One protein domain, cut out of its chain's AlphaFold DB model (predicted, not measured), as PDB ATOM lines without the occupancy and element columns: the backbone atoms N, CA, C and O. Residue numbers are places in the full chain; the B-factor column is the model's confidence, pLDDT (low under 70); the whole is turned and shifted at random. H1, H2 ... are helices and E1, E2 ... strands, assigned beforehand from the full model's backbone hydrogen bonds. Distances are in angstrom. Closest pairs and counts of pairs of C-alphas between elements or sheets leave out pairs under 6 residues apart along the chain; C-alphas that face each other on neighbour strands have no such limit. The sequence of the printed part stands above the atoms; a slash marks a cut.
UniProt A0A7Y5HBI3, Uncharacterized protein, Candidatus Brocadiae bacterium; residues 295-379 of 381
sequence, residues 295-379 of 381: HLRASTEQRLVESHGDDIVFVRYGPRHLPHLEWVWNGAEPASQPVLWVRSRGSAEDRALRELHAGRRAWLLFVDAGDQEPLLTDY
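What this domain is: This is residues 295 to 379 of the 381 residues of an uncharacterized protein of Candidatus Brocadiae bacterium (UniProt A0A7Y5HBI3). H1 lies along one face of a strongly twisted four-stranded sheet; H2 only grazes the sheet, and residues 318 to 338 lead from E1 back to E2. The 85 printed residues include, in order, H1 E1 E2 H2 E3 E4, class mixed; the mixed sheet runs E2 E1 E3 E4. It is compact, radius of gyration of the C-alphas 12.4 A, spanning 33 by 29 by 25 A.

Where its parts are: H1, residues 295 to 307, 18.0 A long between end C-alphas, begins at C-alpha 295 (485.386, 437.867, 414.422). E1 is residues 311 to 317, 19.2 A; E2, 339 to 343, 13.2 A; H2, 347 to 356, 14.3 A; E3, 361 to 367, 19.5 A. E4, 375 to 378, 10.1 A, ends at C-alpha 378 (470.224, 435.404, 399.106).

How they stand to each other: H1 is over E1, height over the sheet 10.0 A, along the strands at 22 degrees on the local plane; closest C-alphas, Leu 304 and Asp 311, 6.9 A. E1 is parallel to E2 (N 313 to O 340, 2.8 A) and E3 (N 314 to O 363, 2.8 A). E2, H2, E3 form a split strand-helix-strand unit, two parallel strands joined through a helix, with E1 between them and a right-handed crossover. H2 grazes the sheet with residues 350 to 354; its closest C-alpha pair with E1 is Asp 350 and Phe 314, 7.5 A. E3 and E4 form an antiparallel hairpin, N 364 to O 377 at 2.8 A. In H1 and H2 every O i to N i+4 pair is within hydrogen-bond range.

The domain as a whole: The C-alphas farthest apart, Gly 359 and Gly 370, are 33.4 A apart. The printed part has no cut; E1 to E2 is a long link. Residues 369 to 373 have pLDDT under 70.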
ATOM      1  N   HIS A 295     486.155 439.034 413.994       81.88
ATOM      2  CA  HIS A 295     485.386 437.867 414.422       81.88
ATOM      3  C   HIS A 295     484.078 437.711 413.644       81.88
ATOM      4  O   HIS A 295     483.710 436.595 413.282       81.88
ATOM      5  N   LEU A 296     483.381 438.805 413.337       85.06
ATOM      6  CA  LEU A 296     482.130 438.775 412.581       85.06
ATOM      7  C   LEU A 296     482.345 438.319 411.134       85.06
ATOM      8  O   LEU A 296     481.615 437.457 410.637       85.06
ATOM      9  N   ARG A 297     483.385 438.827 410.466       88.06
ATOM     10  CA  ARG A 297     483.762 438.386 409.117       88.06
ATOM     11  C   ARG A 297     484.234 436.930 409.106       88.06
ATOM     12  O   ARG A 297     483.827 436.185 408.213       88.06
ATOM     13  N   ALA A 298     485.051 436.519 410.078       89.38
ATOM     14  CA  ALA A 298     485.547 435.144 410.185       89.38
ATOM     15  C   ALA A 298     484.421 434.141 410.491       89.38
ATOM     16  O   ALA A 298     484.302 433.126 409.814       89.38
ATOM     17  N   SER A 299     483.546 434.450 411.452       90.19
ATOM     18  CA  SER A 299     482.392 433.604 411.788       90.19
ATOM     19  C   SER A 299     481.376 433.523 410.648       90.19
ATOM     20  O   SER A 299     480.806 432.462 410.410       90.19
ATOM     21  N   THR A 300     481.171 434.606 409.893       91.19
ATOM     22  CA  THR A 300     480.303 434.580 408.704       91.19
ATOM     23  C   THR A 300     480.859 433.661 407.623       91.19
ATOM     24  O   THR A 300     480.112 432.858 407.073       91.19
ATOM     25  N   GLU A 301     482.162 433.723 407.353       93.44
ATOM     26  CA  GLU A 301     482.808 432.796 406.421       93.44
ATOM     27  C   GLU A 301     482.756 431.355 406.908       93.44
ATOM     28  O   GLU A 301     482.389 430.483 406.132       93.44
ATOM     29  N   GLN A 302     483.022 431.109 408.191       94.19
ATOM     30  CA  GLN A 302     482.911 429.771 408.767       94.19
ATOM     31  C   GLN A 302     481.502 429.188 408.579       94.19
ATOM     32  O   GLN A 302     481.376 428.055 408.126       94.19
ATOM     33  N   ARG A 303     480.443 429.972 408.823       93.12
ATOM     34  CA  ARG A 303     479.053 429.534 408.588       93.12
ATOM     35  C   ARG A 303     478.772 429.196 407.120       93.12
ATOM     36  O   ARG A 303     478.048 428.243 406.840       93.12
ATOM     37  N   LEU A 304     479.316 429.965 406.178       94.19
ATOM     38  CA  LEU A 304     479.170 429.685 404.743       94.19
ATOM     39  C   LEU A 304     479.908 428.396 404.354       94.19
ATOM     40  O   LEU A 304     479.331 427.525 403.706       94.19
ATOM     41  N   VAL A 305     481.136 428.220 404.854       95.38
ATOM     42  CA  VAL A 305     481.930 426.999 404.656       95.38
ATOM     43  C   VAL A 305     481.229 425.760 405.212       95.38
ATOM     44  O   VAL A 305     481.185 424.734 404.542       95.38
ATOM     45  N   GLU A 306     480.673 425.849 406.420       94.88
ATOM     46  CA  GLU A 306     480.001 424.728 407.089       94.88
ATOM     47  C   GLU A 306     478.635 424.385 406.477       94.88
ATOM     48  O   GLU A 306     478.184 423.247 406.599       94.88
ATOM     49  N   SER A 307     477.967 425.344 405.828       90.50
ATOM     50  CA  SER A 307     476.640 425.128 405.242       90.50
ATOM     51  C   SER A 307     476.684 424.592 403.811       90.50
ATOM     52  O   SER A 307     475.979 423.628 403.513       90.50
ATOM     53  N   HIS A 308     477.484 425.197 402.927       89.00
ATOM     54  CA  HIS A 308     477.613 424.782 401.526       89.00
ATOM     55  C   HIS A 308     479.077 424.680 401.089       89.00
ATOM     56  O   HIS A 308     479.459 423.688 400.471       89.00
ATOM     57  N   GLY A 309     479.907 425.672 401.435       86.38
ATOM     58  CA  GLY A 309     481.340 425.661 401.129       86.38
ATOM     59  C   GLY A 309     481.680 425.865 399.653       86.38
ATOM     60  O   GLY A 309     482.809 425.594 399.252       86.38
ATOM     61  N   ASP A 310     480.725 426.368 398.873       93.81
ATOM     62  CA  ASP A 310     480.931 426.838 397.501       93.81
ATOM     63  C   ASP A 310     480.026 428.050 397.249       93.81
ATOM     64  O   ASP A 310     478.948 427.968 396.654       93.81
ATOM     65  N   ASP A 311     480.422 429.183 397.820       95.50
ATOM     66  CA  ASP A 311     479.632 430.408 397.893       95.50
ATOM     67  C   ASP A 311     480.357 431.579 397.213       95.50
ATOM     68  O   ASP A 311     481.589 431.631 397.129       95.50
ATOM     69  N   ILE A 312     479.584 432.542 396.717       95.69
ATOM     70  CA  ILE A 312     480.046 433.859 396.275       95.69
ATOM     71  C   ILE A 312     479.250 434.932 397.019       95.69
ATOM     72  O   ILE A 312     478.019 434.919 397.023       95.69
ATOM     73  N   VAL A 313     479.948 435.867 397.658       95.75
ATOM     74  CA  VAL A 313     479.338 436.933 398.459       95.75
ATOM     75  C   VAL A 313     479.626 438.281 397.815       95.75
ATOM     76  O   VAL A 313     480.765 438.751 397.809       95.75
ATOM     77  N   PHE A 314     478.576 438.919 397.304       95.25
ATOM     78  CA  PHE A 314     478.615 440.286 396.806       95.25
ATOM     79  C   PHE A 314     478.464 441.262 397.968       95.25
ATOM     80  O   PHE A 314     477.414 441.330 398.598       95.25
ATOM     81  N   VAL A 315     479.500 442.046 398.247       93.44
ATOM     82  CA  VAL A 315     479.502 443.034 399.327       93.44
ATOM     83  C   VAL A 315     479.151 444.410 398.782       93.44
ATOM     84  O   VAL A 315     479.859 444.959 397.931       93.44
ATOM     85  N   ARG A 316     478.069 444.991 399.294       90.31
ATOM     86  CA  ARG A 316     477.611 446.341 398.976       90.31
ATOM     87  C   ARG A 316     477.807 447.253 400.179       90.31
ATOM     88  O   ARG A 316     477.233 447.029 401.238       90.31
ATOM     89  N   TYR A 317     478.574 448.315 399.973       87.94
ATOM     90  CA  TYR A 317     478.847 449.311 401.002       87.94
ATOM     91  C   TYR A 317     477.853 450.468 400.956       87.94
ATOM     92  O   TYR A 317     477.613 451.041 399.891       87.94
ATOM     93  N   GLY A 318     477.305 450.809 402.120       86.00
ATOM     94  CA  GLY A 318     476.536 452.023 402.346       86.00
ATOM     95  C   GLY A 318     477.416 453.282 402.374       86.00
ATOM     96  O   GLY A 318     478.647 453.197 402.411       86.00
ATOM     97  N   PRO A 319     476.799 454.476 402.343       81.75
ATOM     98  CA  PRO A 319     477.515 455.747 402.237       81.75
ATOM     99  C   PRO A 319     478.336 456.112 403.482       81.75
ATOM    100  O   PRO A 319     479.203 456.978 403.387       81.75
ATOM    101  N   ARG A 320     478.075 455.492 404.640       82.56
ATOM    102  CA  ARG A 320     478.797 455.755 405.893       82.56
ATOM    103  C   ARG A 320     479.831 454.677 406.211       82.56
ATOM    104  O   ARG A 320     480.492 454.780 407.238       82.56
ATOM    105  N   HIS A 321     479.981 453.656 405.365       83.81
ATOM    106  CA  HIS A 321     480.954 452.586 405.558       83.81
ATOM    107  C   HIS A 321     482.374 453.125 405.813       83.81
ATOM    108  O   HIS A 321     482.872 453.981 405.081       83.81
ATOM    109  N   LEU A 322     483.041 452.574 406.831       79.56
ATOM    110  CA  LEU A 322     484.427 452.891 407.164       79.56
ATOM    111  C   LEU A 322     485.380 452.058 406.290       79.56
ATOM    112  O   LEU A 322     485.424 450.844 406.482       79.56
ATOM    113  N   PRO A 323     486.218 452.669 405.425       80.00
ATOM    114  CA  PRO A 323     487.108 451.933 404.515       80.00
ATOM    115  C   PRO A 323     488.101 450.989 405.210       80.00
ATOM    116  O   PRO A 323     488.649 450.086 404.588       80.00
ATOM    117  N   HIS A 324     488.355 451.199 406.503       78.12
ATOM    118  CA  HIS A 324     489.210 450.336 407.316       78.12
ATOM    119  C   HIS A 324     488.545 449.008 407.724       78.12
ATOM    120  O   HIS A 324     489.247 448.115 408.192       78.12
ATOM    121  N   LEU A 325     487.227 448.866 407.550       81.94
ATOM    122  CA  LEU A 325     486.442 447.669 407.879       81.94
ATOM    123  C   LEU A 325     486.045 446.899 406.604       81.94
ATOM    124  O   LEU A 325     484.880 446.579 406.382       81.94
ATOM    125  N   GLU A 326     487.021 446.646 405.732       86.00
ATOM    126  CA  GLU A 326     486.825 446.031 404.412       86.00
ATOM    127  C   GLU A 326     486.573 444.512 404.516       86.00
ATOM    128  O   GLU A 326     487.406 443.751 405.010       86.00
ATOM    129  N   TRP A 327     485.415 444.065 404.027       89.75
ATOM    130  CA  TRP A 327     485.007 442.655 403.972       89.75
ATOM    131  C   TRP A 327     485.614 441.893 402.792       89.75
ATOM    132  O   TRP A 327     485.697 440.663 402.838       89.75
ATOM    133  N   VAL A 328     485.991 442.598 401.720       91.50
ATOM    134  CA  VAL A 328     486.421 441.982 400.464       91.50
ATOM    135  C   VAL A 328     487.931 441.770 400.480       91.50
ATOM    136  O   VAL A 328     488.712 442.627 400.068       91.50
ATOM    137  N   TRP A 329     488.341 440.582 400.909       90.06
ATOM    138  CA  TRP A 329     489.685 440.054 400.697       90.06
ATOM    139  C   TRP A 329     489.599 438.549 400.427       90.06
ATOM    140  O   TRP A 329     488.734 437.862 400.963       90.06
ATOM    141  N   ASN A 330     490.489 438.053 399.568       94.00
ATOM    142  CA  ASN A 330     490.607 436.637 399.221       94.00
ATOM    143  C   ASN A 330     492.091 436.246 399.244       94.00
ATOM    144  O   ASN A 330     492.971 437.105 399.133       94.00
ATOM    145  N   GLY A 331     492.377 434.949 399.351       92.44
ATOM    146  CA  GLY A 331     493.725 434.398 399.162       92.44
ATOM    147  C   GLY A 331     494.246 434.500 397.717       92.44
ATOM    148  O   GLY A 331     493.569 435.012 396.828       92.44
ATOM    149  N   ALA A 332     495.452 433.971 397.478       90.25
ATOM    150  CA  ALA A 332     496.172 434.095 396.202       90.25
ATOM    151  C   ALA A 332     495.459 433.456 394.995       90.25
ATOM    152  O   ALA A 332     495.659 433.894 393.865       90.25
ATOM    153  N   GLU A 333     494.604 432.463 395.239       92.56
ATOM    154  CA  GLU A 333     493.757 431.824 394.229       92.56
ATOM    155  C   GLU A 333     492.280 431.993 394.628       92.56
ATOM    156  O   GLU A 333     491.718 431.132 395.303       92.56
ATOM    157  N   PRO A 334     491.629 433.127 394.299       91.00
ATOM    158  CA  PRO A 334     490.253 433.400 394.732       91.00
ATOM    159  C   PRO A 334     489.236 432.380 394.213       91.00
ATOM    160  O   PRO A 334     488.316 431.996 394.925       91.00
ATOM    161  N   ALA A 335     489.414 431.903 392.980       86.38
ATOM    162  CA  ALA A 335     488.447 431.026 392.321       86.38
ATOM    163  C   ALA A 335     488.370 429.609 392.919       86.38
ATOM    164  O   ALA A 335     487.366 428.929 392.706       86.38
ATOM    165  N   SER A 336     489.399 429.164 393.650       89.88
ATOM    166  CA  SER A 336     489.440 427.853 394.314       89.88
ATOM    167  C   SER A 336     489.003 427.905 395.782       89.88
ATOM    168  O   SER A 336     488.904 426.864 396.425       89.88
ATOM    169  N   GLN A 337     488.724 429.094 396.328       93.94
ATOM    170  CA  GLN A 337     488.321 429.241 397.726       93.94
ATOM    171  C   GLN A 337     486.865 428.819 397.941       93.94
ATOM    172  O   GLN A 337     486.030 429.124 397.088       93.94
ATOM    173  N   PRO A 338     486.527 428.192 399.083       95.50
ATOM    174  CA  PRO A 338     485.147 427.831 399.415       95.50
ATOM    175  C   PRO A 338     484.178 429.016 399.367       95.50
ATOM    176  O   PRO A 338     483.059 428.898 398.883       95.50
ATOM    177  N   VAL A 339     484.628 430.193 399.806       96.31
ATOM    178  CA  VAL A 339     483.840 431.425 399.770       96.31
ATOM    179  C   VAL A 339     484.613 432.477 398.991       96.31
ATOM    180  O   VAL A 339     485.736 432.823 399.348       96.31
ATOM    181  N   LEU A 340     484.010 432.977 397.916       96.00
ATOM    182  CA  LEU A 340     484.567 434.042 397.094       96.00
ATOM    183  C   LEU A 340     483.928 435.378 397.484       96.00
ATOM    184  O   LEU A 340     482.738 435.597 397.261       96.00
ATOM    185  N   TRP A 341     484.722 436.292 398.033       95.69
ATOM    186  CA  TRP A 341     484.263 437.616 398.448       95.69
ATOM    187  C   TRP A 341     484.502 438.624 397.339       95.69
ATOM    188  O   TRP A 341     485.629 438.793 396.870       95.69
ATOM    189  N   VAL A 342     483.454 439.316 396.910       94.50
ATOM    190  CA  VAL A 342     483.534 440.250 395.786       94.50
ATOM    191  C   VAL A 342     482.819 441.535 396.129       94.50
ATOM    192  O   VAL A 342     481.753 441.546 396.732       94.50
ATOM    193  N   ARG A 343     483.408 442.658 395.735       91.81
ATOM    194  CA  ARG A 343     482.747 443.947 395.883       91.81
ATOM    195  C   ARG A 343     481.654 444.067 394.826       91.81
ATOM    196  O   ARG A 343     481.961 443.977 393.641       91.81
ATOM    197  N   SER A 344     480.419 444.318 395.250       91.19
ATOM    198  CA  SER A 344     479.304 444.618 394.347       91.19
ATOM    199  C   SER A 344     479.609 445.892 393.562       91.19
ATOM    200  O   SER A 344     480.014 446.913 394.139       91.19
ATOM    201  N   ARG A 345     479.426 445.834 392.243       86.44
ATOM    202  CA  ARG A 345     479.623 446.977 391.338       86.44
ATOM    203  C   ARG A 345     478.350 447.384 390.592       86.44
ATOM    204  O   ARG A 345     478.367 448.314 389.790       86.44
ATOM    205  N   GLY A 346     477.232 446.743 390.919       85.06
ATOM    206  CA  GLY A 346     475.921 447.002 390.339       85.06
ATOM    207  C   GLY A 346     475.361 445.760 389.656       85.06
ATOM    208  O   GLY A 346     476.094 444.842 389.300       85.06
ATOM    209  N   SER A 347     474.043 445.738 389.451       86.00
ATOM    210  CA  SER A 347     473.318 444.527 389.041       86.00
ATOM    211  C   SER A 347     473.779 443.928 387.709       86.00
ATOM    212  O   SER A 347     473.626 442.731 387.503       86.00
ATOM    213  N   ALA A 348     474.323 444.720 386.782       88.88
ATOM    214  CA  ALA A 348     474.819 444.207 385.504       88.88
ATOM    215  C   ALA A 348     476.149 443.447 385.653       88.88
ATOM    216  O   ALA A 348     476.269 442.317 385.187       88.88
ATOM    217  N   GLU A 349     477.134 444.046 386.326       89.69
ATOM    218  CA  GLU A 349     478.459 443.439 386.517       89.69
ATOM    219  C   GLU A 349     478.397 442.266 387.507       89.69
ATOM    220  O   GLU A 349     479.031 441.234 387.283       89.69
ATOM    221  N   ASP A 350     477.574 442.384 388.553       92.81
ATOM    222  CA  ASP A 350     477.359 441.310 389.521       92.81
ATOM    223  C   ASP A 350     476.690 440.086 388.859       92.81
ATOM    224  O   ASP A 350     477.095 438.952 389.117       92.81
ATOM    225  N   ARG A 351     475.733 440.297 387.936       90.62
ATOM    226  CA  ARG A 351     475.132 439.211 387.137       90.62
ATOM    227  C   ARG A 351     476.143 438.520 386.229       90.62
ATOM    228  O   ARG A 351     476.198 437.296 386.224       90.62
ATOM    229  N   ALA A 352     476.978 439.277 385.519       91.94
ATOM    230  CA  ALA A 352     478.019 438.688 384.674       91.94
ATOM    231  C   ALA A 352     478.994 437.823 385.496       91.94
ATOM    232  O   ALA A 352     479.367 436.724 385.087       91.94
ATOM    233  N   LEU A 353     479.374 438.280 386.695       91.94
ATOM    234  CA  LEU A 353     480.236 437.500 387.585       91.94
ATOM    235  C   LEU A 353     479.514 436.275 388.165       91.94
ATOM    236  O   LEU A 353     480.115 435.211 388.312       91.94
ATOM    237  N   ARG A 354     478.216 436.399 388.454       91.31
ATOM    238  CA  ARG A 354     477.372 435.284 388.884       91.31
ATOM    239  C   ARG A 354     477.307 434.182 387.829       91.31
ATOM    240  O   ARG A 354     477.385 433.016 388.201       91.31
ATOM    241  N   GLU A 355     477.184 434.544 386.555       92.50
ATOM    242  CA  GLU A 355     477.173 433.604 385.428       92.50
ATOM    243  C   GLU A 355     478.506 432.850 385.309       92.50
ATOM    244  O   GLU A 355     478.507 431.628 385.162       92.50
ATOM    245  N   LEU A 356     479.639 433.543 385.474       92.12
ATOM    246  CA  LEU A 356     480.970 432.915 385.503       92.12
ATOM    247  C   LEU A 356     481.146 431.936 386.676       92.12
ATOM    248  O   LEU A 356     481.911 430.979 386.577       92.12
ATOM    249  N   HIS A 357     480.426 432.163 387.774       92.00
ATOM    250  CA  HIS A 357     480.454 431.342 388.982       92.00
ATOM    251  C   HIS A 357     479.109 430.650 389.241       92.00
ATOM    252  O   HIS A 357     478.691 430.529 390.392       92.00
ATOM    253  N   ALA A 358     478.419 430.190 388.189       89.81
ATOM    254  CA  ALA A 358     477.059 429.648 388.283       89.81
ATOM    255  C   ALA A 358     476.913 428.477 389.275       89.81
ATOM    256  O   ALA A 358     475.863 428.346 389.903       89.81
ATOM    257  N   GLY A 359     477.969 427.674 389.465       89.81
ATOM    258  CA  GLY A 359     477.991 426.560 390.424       89.81
ATOM    259  C   GLY A 359     477.949 426.983 391.896       89.81
ATOM    260  O   GLY A 359     477.480 426.219 392.731       89.81
ATOM    261  N   ARG A 360     478.354 428.220 392.206       94.12
ATOM    262  CA  ARG A 360     478.377 428.737 393.579       94.12
ATOM    263  C   ARG A 360     476.984 429.146 394.038       94.12
ATOM    264  O   ARG A 360     476.171 429.556 393.210       94.12
ATOM    265  N   ARG A 361     476.692 429.147 395.334       94.56
ATOM    266  CA  ARG A 361     475.518 429.857 395.871       94.56
ATOM    267  C   ARG A 361     475.854 431.336 396.056       94.56
ATOM    268  O   ARG A 361     476.945 431.675 396.492       94.56
ATOM    269  N   ALA A 362     474.939 432.227 395.679       94.75
ATOM    270  CA  ALA A 362     475.202 433.661 395.678       94.75
ATOM    271  C   ALA A 362     474.472 434.392 396.801       94.75
ATOM    272  O   ALA A 362     473.268 434.217 396.987       94.75
ATOM    273  N   TRP A 363     475.208 435.268 397.478       95.31
ATOM    274  CA  TRP A 363     474.731 436.071 398.595       95.31
ATOM    275  C   TRP A 363     474.984 437.555 398.352       95.31
ATOM    276  O   TRP A 363     475.957 437.933 397.696       95.31
ATOM    277  N   LEU A 364     474.127 438.398 398.915       93.94
ATOM    278  CA  LEU A 364     474.345 439.832 399.039       93.94
ATOM    279  C   LEU A 364     474.603 440.152 400.510       93.94
ATOM    280  O   LEU A 364     473.785 439.833 401.369       93.94
ATOM    281  N   LEU A 365     475.725 440.805 400.781       92.75
ATOM    282  CA  LEU A 365     476.043 441.373 402.079       92.75
ATOM    283  C   LEU A 365     475.968 442.893 401.986       92.75
ATOM    284  O   LEU A 365     476.753 443.506 401.260       92.75
ATOM    285  N   PHE A 366     475.054 443.509 402.728       90.25
ATOM    286  CA  PHE A 366     475.025 444.962 402.875       90.25
ATOM    287  C   PHE A 366     475.754 445.391 404.153       90.25
ATOM    288  O   PHE A 366     475.552 444.794 405.209       90.25
ATOM    289  N   VAL A 367     476.605 446.415 404.045       86.69
ATOM    290  CA  VAL A 367     477.430 446.919 405.152       86.69
ATOM    291  C   VAL A 367     477.401 448.447 405.176       86.69
ATOM    292  O   VAL A 367     477.929 449.084 404.261       86.69
ATOM    293  N   ASP A 368     476.862 449.048 406.237       84.00
ATOM    294  CA  ASP A 368     476.974 450.485 406.521       84.00
ATOM    295  C   ASP A 368     477.517 450.733 407.944       84.00
ATOM    296  O   ASP A 368     477.634 449.814 408.757       84.00
ATOM    297  N   ALA A 369     477.924 451.966 408.267       68.88
ATOM    298  CA  ALA A 369     478.399 452.253 409.625       68.88
ATOM    299  C   ALA A 369     477.261 452.208 410.657       68.88
ATOM    300  O   ALA A 369     476.256 452.911 410.525       68.88
ATOM    301  N   GLY A 370     477.484 451.444 411.731       60.62
ATOM    302  CA  GLY A 370     476.556 451.289 412.855       60.62
ATOM    303  C   GLY A 370     475.775 449.974 412.860       60.62
ATOM    304  O   GLY A 370     475.094 449.701 413.847       60.62
ATOM    305  N   ASP A 371     475.901 449.152 411.818       59.94
ATOM    306  CA  ASP A 371     475.303 447.819 411.797       59.94
ATOM    307  C   ASP A 371     476.088 446.898 412.744       59.94
ATOM    308  O   ASP A 371     477.265 446.614 412.517       59.94
ATOM    309  N   GLN A 372     475.450 446.451 413.832       57.31
ATOM    310  CA  GLN A 372     476.052 445.463 414.740       57.31
ATOM    311  C   GLN A 372     476.111 444.067 414.105       57.31
ATOM    312  O   GLN A 372     477.007 443.287 414.421       57.31
ATOM    313  N   GLU A 373     475.205 443.785 413.166       65.00
ATOM    314  CA  GLU A 373     475.201 442.576 412.351       65.00
ATOM    315  C   GLU A 373     474.941 442.948 410.885       65.00
ATOM    316  O   GLU A 373     473.916 443.560 410.579       65.00
ATOM    317  N   PRO A 374     475.852 442.619 409.958       70.56
ATOM    318  CA  PRO A 374     475.667 442.898 408.548       70.56
ATOM    319  C   PRO A 374     474.598 441.962 407.978       70.56
ATOM    320  O   PRO A 374     474.553 440.766 408.277       70.56
ATOM    321  N   LEU A 375     473.731 442.513 407.134       80.44
ATOM    322  CA  LEU A 375     472.608 441.778 406.569       80.44
ATOM    323  C   LEU A 375     473.098 440.908 405.401       80.44
ATOM    324  O   LEU A 375     473.400 441.429 404.325       80.44
ATOM    325  N   LEU A 376     473.177 439.594 405.627       88.88
ATOM    326  CA  LEU A 376     473.470 438.592 404.602       88.88
ATOM    327  C   LEU A 376     472.161 437.976 404.091       88.88
ATOM    328  O   LEU A 376     471.443 437.322 404.846       88.88
ATOM    329  N   THR A 377     471.862 438.162 402.809       91.62
ATOM    330  CA  THR A 377     470.647 437.638 402.158       91.62
ATOM    331  C   THR A 377     470.997 436.860 400.902       91.62
ATOM    332  O   THR A 377     472.057 437.080 400.314       91.62
ATOM    333  N   ASP A 378     470.095 435.989 400.441       90.44
ATOM    334  CA  ASP A 378     470.224 435.404 399.106       90.44
ATOM    335  C   ASP A 378     470.337 436.525 398.060       90.44
ATOM    336  O   ASP A 378     469.656 437.555 398.134       90.44
ATOM    337  N   TYR A 379     471.241 436.347 397.100       85.69
ATOM    338  CA  TYR A 379     471.422 437.320 396.034       85.69
ATOM    339  C   TYR A 379     470.231 437.255 395.068       85.69
ATOM    340  O   TYR A 379     470.090 436.294 394.310       85.69
TER     341      TYR A 379